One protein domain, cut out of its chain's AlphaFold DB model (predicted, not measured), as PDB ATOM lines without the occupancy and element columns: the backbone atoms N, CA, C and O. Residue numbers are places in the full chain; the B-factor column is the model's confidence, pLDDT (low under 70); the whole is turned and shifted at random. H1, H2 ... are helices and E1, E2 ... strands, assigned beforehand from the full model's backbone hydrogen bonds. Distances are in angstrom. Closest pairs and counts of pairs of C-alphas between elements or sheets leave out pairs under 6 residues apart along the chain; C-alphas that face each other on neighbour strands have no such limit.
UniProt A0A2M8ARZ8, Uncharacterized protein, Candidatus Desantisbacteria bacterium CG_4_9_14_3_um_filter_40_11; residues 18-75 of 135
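AT A GLANCE: This is residues 18 to 75 of the 135 residues of an uncharacterized protein of Candidatus Desantisbacteria bacterium CG_4_9_14_3_um_filter_40_11 (UniProt A0A2M8ARZ8). Two separate hairpins, E1 with E2 and E3 with E4, make a flat, open frame; H1 leads away after E4, its residues 68 to 75 sticking out. The 58 printed residues hold four named strands, then one named helix; both sheets are antiparallel, the class mixed. The whole is loose: radius of gyration of the C-alphas 14.7 A, spans 45 by 24 by 10 A.

IN THESE COORDINATES: Find C-alpha 19 at (39.972, 16.193, 61.053), where E1, residues 19 to 24, begins. E2, residues 29 to 34, E3, residues 40 to 43, and E4, residues 56 to 59, follow. H1, residues 61 to 75, runs 21.3 A to C-alpha 75 at (32.354, 19.643, 42.812).

HOW THE PARTS SIT: In hairpin E1 and E2, N 22 and O 31 are within hydrogen-bond range, 2.8 A; in hairpin E3 and E4, N 56 and O 43, 2.7 A. E1 and E3 are apart. In H1 every O i to N i+4 pair is within range.

THE WHOLE: The farthest C-alphas, Arg 49 and Glu 75, are 46.4 A apart. Link E3 to E4 is long. The printed part has no cut; no printed residue is under 70 in pLDDT.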
ATOM      1  N   LYS A  18      37.435  15.557  57.774       94.81
ATOM      2  CA  LYS A  18      37.555  16.960  58.179       94.81
ATOM      3  C   LYS A  18      38.616  17.158  59.247       94.81
ATOM      4  O   LYS A  18      39.055  18.281  59.430       94.81
ATOM      5  N   GLU A  19      39.011  16.103  59.955       95.19
ATOM      6  CA  GLU A  19      39.972  16.193  61.053       95.19
ATOM      7  C   GLU A  19      40.832  14.923  61.138       95.19
ATOM      8  O   GLU A  19      40.420  13.836  60.722       95.19
ATOM      9  N   TYR A  20      42.026  15.013  61.718       94.06
ATOM     10  CA  TYR A  20      42.861  13.850  62.023       94.06
ATOM     11  C   TYR A  20      43.649  14.042  63.319       94.06
ATOM     12  O   TYR A  20      43.978  15.156  63.711       94.06
ATOM     13  N   TRP A  21      43.997  12.937  63.978       91.94
ATOM     14  CA  TRP A  21      44.937  12.959  65.099       91.94
ATOM     15  C   TRP A  21      46.372  13.105  64.580       91.94
ATOM     16  O   TRP A  21      46.819  12.274  63.787       91.94
ATOM     17  N   SER A  22      47.088  14.140  65.005       88.69
ATOM     18  CA  SER A  22      48.528  14.313  64.805       88.69
ATOM     19  C   SER A  22      49.277  13.858  66.054       88.69
ATOM     20  O   SER A  22      48.787  14.049  67.167       88.69
ATOM     21  N   TYR A  23      50.438  13.233  65.868       86.00
ATOM     22  CA  TYR A  23      51.284  12.768  66.961       86.00
ATOM     23  C   TYR A  23      52.552  13.609  67.028       86.00
ATOM     24  O   TYR A  23      53.344  13.622  66.087       86.00
ATOM     25  N   GLU A  24      52.751  14.288  68.153       82.62
ATOM     26  CA  GLU A  24      53.984  15.004  68.443       82.62
ATOM     27  C   GLU A  24      54.881  14.126  69.320       82.62
ATOM     28  O   GLU A  24      54.621  13.934  70.510       82.62
ATOM     29  N   CYS A  25      55.942  13.573  68.726       76.25
ATOM     30  CA  CYS A  25      56.800  12.595  69.398       76.25
ATOM     31  C   CYS A  25      57.509  13.163  70.633       76.25
ATOM     32  O   CYS A  25      57.602  12.477  71.649       76.25
ATOM     33  N   THR A  26      57.992  14.407  70.572       78.12
ATOM     34  CA  THR A  26      58.768  15.023  71.662       78.12
ATOM     35  C   THR A  26      57.954  15.128  72.948       78.12
ATOM     36  O   THR A  26      58.449  14.816  74.026       78.12
ATOM     37  N   ALA A  27      56.686  15.525  72.832       80.12
ATOM     38  CA  ALA A  27      55.784  15.651  73.971       80.12
ATOM     39  C   ALA A  27      54.978  14.369  74.246       80.12
ATOM     40  O   ALA A  27      54.328  14.265  75.284       80.12
ATOM     41  N   ARG A  28      55.003  13.391  73.325       81.38
ATOM     42  CA  ARG A  28      54.114  12.214  73.295       81.38
ATOM     43  C   ARG A  28      52.632  12.597  73.390       81.38
ATOM     44  O   ARG A  28      51.834  11.891  74.008       81.38
ATOM     45  N   ILE A  29      52.266  13.720  72.777       84.94
ATOM     46  CA  ILE A  29      50.906  14.266  72.799       84.94
ATOM     47  C   ILE A  29      50.238  14.005  71.453       84.94
ATOM     48  O   ILE A  29      50.845  14.159  70.393       84.94
ATOM     49  N   PHE A  30      48.960  13.638  71.514       87.19
ATOM     50  CA  PHE A  30      48.083  13.644  70.354       87.19
ATOM     51  C   PHE A  30      47.268  14.934  70.334       87.19
ATOM     52  O   PHE A  30      46.661  15.319  71.337       87.19
ATOM     53  N   SER A  31      47.247  15.596  69.184       89.94
ATOM     54  CA  SER A  31      46.436  16.787  68.939       89.94
ATOM     55  C   SER A  31      45.496  16.534  67.768       89.94
ATOM     56  O   SER A  31      45.842  15.853  66.802       89.94
ATOM     57  N   LYS A  32      44.267  17.038  67.865       91.38
ATOM     58  CA  LYS A  32      43.308  16.967  66.765       91.38
ATOM     59  C   LYS A  32      43.579  18.144  65.837       91.38
ATOM     60  O   LYS A  32      43.567  19.288  66.283       91.38
ATOM     61  N   VAL A  33      43.866  17.854  64.578       93.25
ATOM     62  CA  VAL A  33      44.183  18.848  63.555       93.25
ATOM     63  C   VAL A  33      43.047  18.880  62.543       93.25
ATOM     64  O   VAL A  33      42.563  17.829  62.118       93.25
ATOM     65  N   GLU A  34      42.621  20.086  62.174       94.75
ATOM     66  CA  GLU A  34      41.624  20.303  61.129       94.75
ATOM     67  C   GLU A  34      42.216  20.026  59.738       94.75
ATOM     68  O   GLU A  34      43.395  20.251  59.460       94.75
ATOM     69  N   GLY A  35      41.374  19.521  58.849       92.75
ATOM     70  CA  GLY A  35      41.702  19.108  57.500       92.75
ATOM     71  C   GLY A  35      41.895  17.601  57.351       92.75
ATOM     72  O   GLY A  35      41.741  16.794  58.269       92.75
ATOM     73  N   ARG A  36      42.247  17.208  56.129       92.56
ATOM     74  CA  ARG A  36      42.508  15.819  55.764       92.56
ATOM     75  C   ARG A  36      43.998  15.521  55.885       92.56
ATOM     76  O   ARG A  36      44.810  16.213  55.279       92.56
ATOM     77  N   ARG A  37      44.357  14.440  56.583       93.81
ATOM     78  CA  ARG A  37      45.752  13.982  56.677       93.81
ATOM     79  C   ARG A  37      46.341  13.719  55.283       93.81
ATOM     80  O   ARG A  37      45.744  12.973  54.488       93.81
ATOM     81  N   SER A  38      47.531  14.259  55.019       94.50
ATOM     82  CA  SER A  38      48.311  13.938  53.817       94.50
ATOM     83  C   SER A  38      48.502  12.429  53.679       94.50
ATOM     84  O   SER A  38      48.632  11.705  54.668       94.50
ATOM     85  N   ALA A  39      48.449  11.925  52.448       95.69
ATOM     86  CA  ALA A  39      48.710  10.516  52.197       95.69
ATOM     87  C   ALA A  39      50.200  10.250  52.372       95.69
ATOM     88  O   ALA A  39      51.022  10.960  51.809       95.69
ATOM     89  N   GLY A  40      50.553   9.218  53.122       94.50
ATOM     90  CA  GLY A  40      51.943   8.876  53.357       94.50
ATOM     91  C   GLY A  40      52.072   7.663  54.252       94.50
ATOM     92  O   GLY A  40      51.076   7.138  54.756       94.50
ATOM     93  N   TYR A  41      53.307   7.234  54.439       92.56
ATOM     94  CA  TYR A  41      53.677   6.175  55.363       92.56
ATOM     95  C   TYR A  41      54.826   6.659  56.239       92.56
ATOM     96  O   TYR A  41      55.544   7.591  55.887       92.56
ATOM     97  N   VAL A  42      54.982   6.043  57.404       89.94
ATOM     98  CA  VAL A  42      56.115   6.314  58.286       89.94
ATOM     99  C   VAL A  42      57.178   5.260  58.009       89.94
ATOM    100  O   VAL A  42      56.898   4.065  58.060       89.94
ATOM    101  N   MET A  43      58.380   5.712  57.676       91.62
ATOM    102  CA  MET A  43      59.568   4.882  57.523       91.62
ATOM    103  C   MET A  43      60.423   5.014  58.784       91.62
ATOM    104  O   MET A  43      60.538   6.110  59.318       91.62
ATOM    105  N   ALA A  44      61.043   3.938  59.265       88.44
ATOM    106  CA  ALA A  44      61.982   4.048  60.383       88.44
ATOM    107  C   ALA A  44      63.165   4.965  60.024       88.44
ATOM    108  O   ALA A  44      63.611   5.010  58.873       88.44
ATOM    109  N   THR A  45      63.688   5.682  61.015       87.00
ATOM    110  CA  THR A  45      64.880   6.511  60.853       87.00
ATOM    111  C   THR A  45      66.077   5.607  60.554       87.00
ATOM    112  O   THR A  45      66.334   4.631  61.264       87.00
ATOM    113  N   LEU A  46      66.829   5.917  59.493       83.94
ATOM    114  CA  LEU A  46      67.998   5.131  59.084       83.94
ATOM    115  C   LEU A  46      68.992   4.973  60.244       83.94
ATOM    116  O   LEU A  46      69.453   5.952  60.824       83.94
ATOM    117  N   GLY A  47      69.329   3.723  60.568       79.31
ATOM    118  CA  GLY A  47      70.261   3.386  61.648       79.31
ATOM    119  C   GLY A  47      69.652   3.370  63.054       79.31
ATOM    120  O   GLY A  47      70.339   2.967  63.994       79.31
ATOM    121  N   SER A  48      68.377   3.736  63.219       80.44
ATOM    122  CA  SER A  48      67.693   3.609  64.505       80.44
ATOM    123  C   SER A  48      67.397   2.144  64.829       80.44
ATOM    124  O   SER A  48      66.899   1.381  64.003       80.44
ATOM    125  N   ARG A  49      67.701   1.752  66.067       75.81
ATOM    126  CA  ARG A  49      67.240   0.503  66.698       75.81
ATOM    127  C   ARG A  49      66.390   0.784  67.939       75.81
ATOM    128  O   ARG A  49      66.138  -0.119  68.732       75.81
ATOM    129  N   SER A  50      66.018   2.048  68.144       78.88
ATOM    130  CA  SER A  50      65.197   2.452  69.278       78.88
ATOM    131  C   SER A  50      63.769   1.959  69.074       78.88
ATOM    132  O   SER A  50      63.210   2.117  67.991       78.88
ATOM    133  N   SER A  51      63.165   1.410  70.128       72.00
ATOM    134  CA  SER A  51      61.737   1.073  70.123       72.00
ATOM    135  C   SER A  51      60.844   2.316  70.049       72.00
ATOM    136  O   SER A  51      59.696   2.207  69.633       72.00
ATOM    137  N   ASP A  52      61.369   3.476  70.448       78.62
ATOM    138  CA  ASP A  52      60.653   4.755  70.496       78.62
ATOM    139  C   ASP A  52      61.000   5.652  69.292       78.62
ATOM    140  O   ASP A  52      60.961   6.877  69.394       78.62
ATOM    141  N   ASP A  53      61.409   5.070  68.160       80.88
ATOM    142  CA  ASP A  53      61.684   5.838  66.944       80.88
ATOM    143  C   ASP A  53      60.383   6.428  66.370       80.88
ATOM    144  O   ASP A  53      59.504   5.662  65.961       80.88
ATOM    145  N   PRO A  54      60.234   7.765  66.293       80.56
ATOM    146  CA  PRO A  54      59.078   8.376  65.636       80.56
ATOM    147  C   PRO A  54      58.977   8.029  64.152       80.56
ATOM    148  O   PRO A  54      57.891   8.107  63.575       80.56
ATOM    149  N   GLY A  55      60.108   7.684  63.535       87.00
ATOM    150  CA  GLY A  55      60.234   7.524  62.101       87.00
ATOM    151  C   GLY A  55      60.115   8.842  61.331       87.00
ATOM    152  O   GLY A  55      59.906   9.931  61.867       87.00
ATOM    153  N   ILE A  56      60.264   8.719  60.022       87.50
ATOM    154  CA  ILE A  56      60.205   9.782  59.031       87.50
ATOM    155  C   ILE A  56      58.930   9.573  58.225       87.50
ATOM    156  O   ILE A  56      58.747   8.539  57.576       87.50
ATOM    157  N   PHE A  57      58.036  10.556  58.254       90.94
ATOM    158  CA  PHE A  57      56.844  10.529  57.418       90.94
ATOM    159  C   PHE A  57      57.215  10.832  55.963       90.94
ATOM    160  O   PHE A  57      57.693  11.921  55.648       90.94
ATOM    161  N   VAL A  58      56.978   9.868  55.077       93.12
ATOM    162  CA  VAL A  58      57.174   9.998  53.633       93.12
ATOM    163  C   VAL A  58      55.816  10.200  52.976       93.12
ATOM    164  O   VAL A  58      54.953   9.318  52.988       93.12
ATOM    165  N   GLU A  59      55.622  11.383  52.403       95.50
ATOM    166  CA  GLU A  59      54.393  11.735  51.701       95.50
ATOM    167  C   GLU A  59      54.302  11.041  50.332       95.50
ATOM    168  O   GLU A  59      55.282  10.907  49.602       95.50
ATOM    169  N   ILE A  60      53.088  10.636  49.954       97.25
ATOM    170  CA  ILE A  60      52.765  10.113  48.627       97.25
ATOM    171  C   ILE A  60      52.077  11.229  47.833       97.25
ATOM    172  O   ILE A  60      50.848  11.364  47.839       97.25
ATOM    173  N   SER A  61      52.874  12.037  47.132       95.69
ATOM    174  CA  SER A  61      52.395  13.203  46.372       95.69
ATOM    175  C   SER A  61      51.313  12.832  45.354       95.69
ATOM    176  O   SER A  61      50.255  13.457  45.339       95.69
ATOM    177  N   LEU A  62      51.506  11.734  44.608       96.38
ATOM    178  CA  LEU A  62      50.543  11.247  43.613       96.38
ATOM    179  C   LEU A  62      49.137  11.050  44.201       96.38
ATOM    180  O   LEU A  62      48.143  11.439  43.594       96.38
ATOM    181  N   VAL A  63      49.033  10.467  45.397       96.31
ATOM    182  CA  VAL A  63      47.732  10.234  46.042       96.31
ATOM    183  C   VAL A  63      47.088  11.558  46.441       96.31
ATOM    184  O   VAL A  63      45.878  11.727  46.288       96.31
ATOM    185  N   ASN A  64      47.877  12.512  46.928       95.44
ATOM    186  CA  ASN A  64      47.371  13.840  47.256       95.44
ATOM    187  C   ASN A  64      46.904  14.605  46.008       95.44
ATOM    188  O   ASN A  64      45.888  15.298  46.070       95.44
ATOM    189  N   ASP A  65      47.551  14.412  44.861       95.56
ATOM    190  CA  ASP A  65      47.100  14.986  43.591       95.56
ATOM    191  C   ASP A  65      45.824  14.320  43.070       95.56
ATOM    192  O   ASP A  65      44.873  15.017  42.706       95.56
ATOM    193  N   ILE A  66      45.727  12.987  43.143       95.19
ATOM    194  CA  ILE A  66      44.487  12.256  42.836       95.19
ATOM    195  C   ILE A  66      43.335  12.773  43.704       95.19
ATOM    196  O   ILE A  66      42.238  12.996  43.194       95.19
ATOM    197  N   ARG A  67      43.562  13.032  44.998       94.81
ATOM    198  CA  ARG A  67      42.533  13.597  45.891       94.81
ATOM    199  C   ARG A  67      42.032  14.960  45.412       94.81
ATOM    200  O   ARG A  67      40.824  15.179  45.443       94.81
ATOM    201  N   LYS A  68      42.911  15.844  44.922       94.44
ATOM    202  CA  LYS A  68      42.505  17.135  44.328       94.44
ATOM    203  C   LYS A  68      41.639  16.919  43.087       94.44
ATOM    204  O   LYS A  68      40.623  17.593  42.931       94.44
ATOM    205  N   CYS A  69      42.008  15.969  42.229       92.56
ATOM    206  CA  CYS A  69      41.218  15.614  41.051       92.56
ATOM    207  C   CYS A  69      39.841  15.059  41.435       92.56
ATOM    208  O   CYS A  69      38.839  15.494  40.879       92.56
ATOM    209  N   VAL A  70      39.770  14.167  42.427       91.25
ATOM    210  CA  VAL A  70      38.503  13.624  42.942       91.25
ATOM    211  C   VAL A  70      37.636  14.724  43.551       91.25
ATOM    212  O   VAL A  70      36.434  14.743  43.307       91.25
ATOM    213  N   LYS A  71      38.224  15.656  44.310       91.62
ATOM    214  CA  LYS A  71      37.498  16.800  44.871       91.62
ATOM    215  C   LYS A  71      36.876  17.653  43.765       91.62
ATOM    216  O   LYS A  71      35.663  17.828  43.758       91.62
ATOM    217  N   LYS A  72      37.679  18.061  42.775       93.19
ATOM    218  CA  LYS A  72      37.187  18.780  41.588       93.19
ATOM    219  C   LYS A  72      36.090  17.994  40.876       93.19
ATOM    220  O   LYS A  72      35.082  18.561  40.481       93.19
ATOM    221  N   TRP A  73      36.261  16.687  40.710       88.31
ATOM    222  CA  TRP A  73      35.275  15.841  40.044       88.31
ATOM    223  C   TRP A  73      33.934  15.790  40.792       88.31
ATOM    224  O   TRP A  73      32.887  15.872  40.156       88.31
ATOM    225  N   ARG A  74      33.956  15.734  42.130       87.19
ATOM    226  CA  ARG A  74      32.752  15.816  42.978       87.19
ATOM    227  C   ARG A  74      32.076  17.185  42.902       87.19
ATOM    228  O   ARG A  74      30.858  17.246  42.815       87.19
ATOM    229  N   GLU A  75      32.858  18.264  42.920       88.75
ATOM    230  CA  GLU A  75      32.354  19.643  42.812       88.75
ATOM    231  C   GLU A  75      31.713  19.924  41.443       88.75
ATOM    232  O   GLU A  75      30.767  20.697  41.354       88.75
TER     233      GLU A  75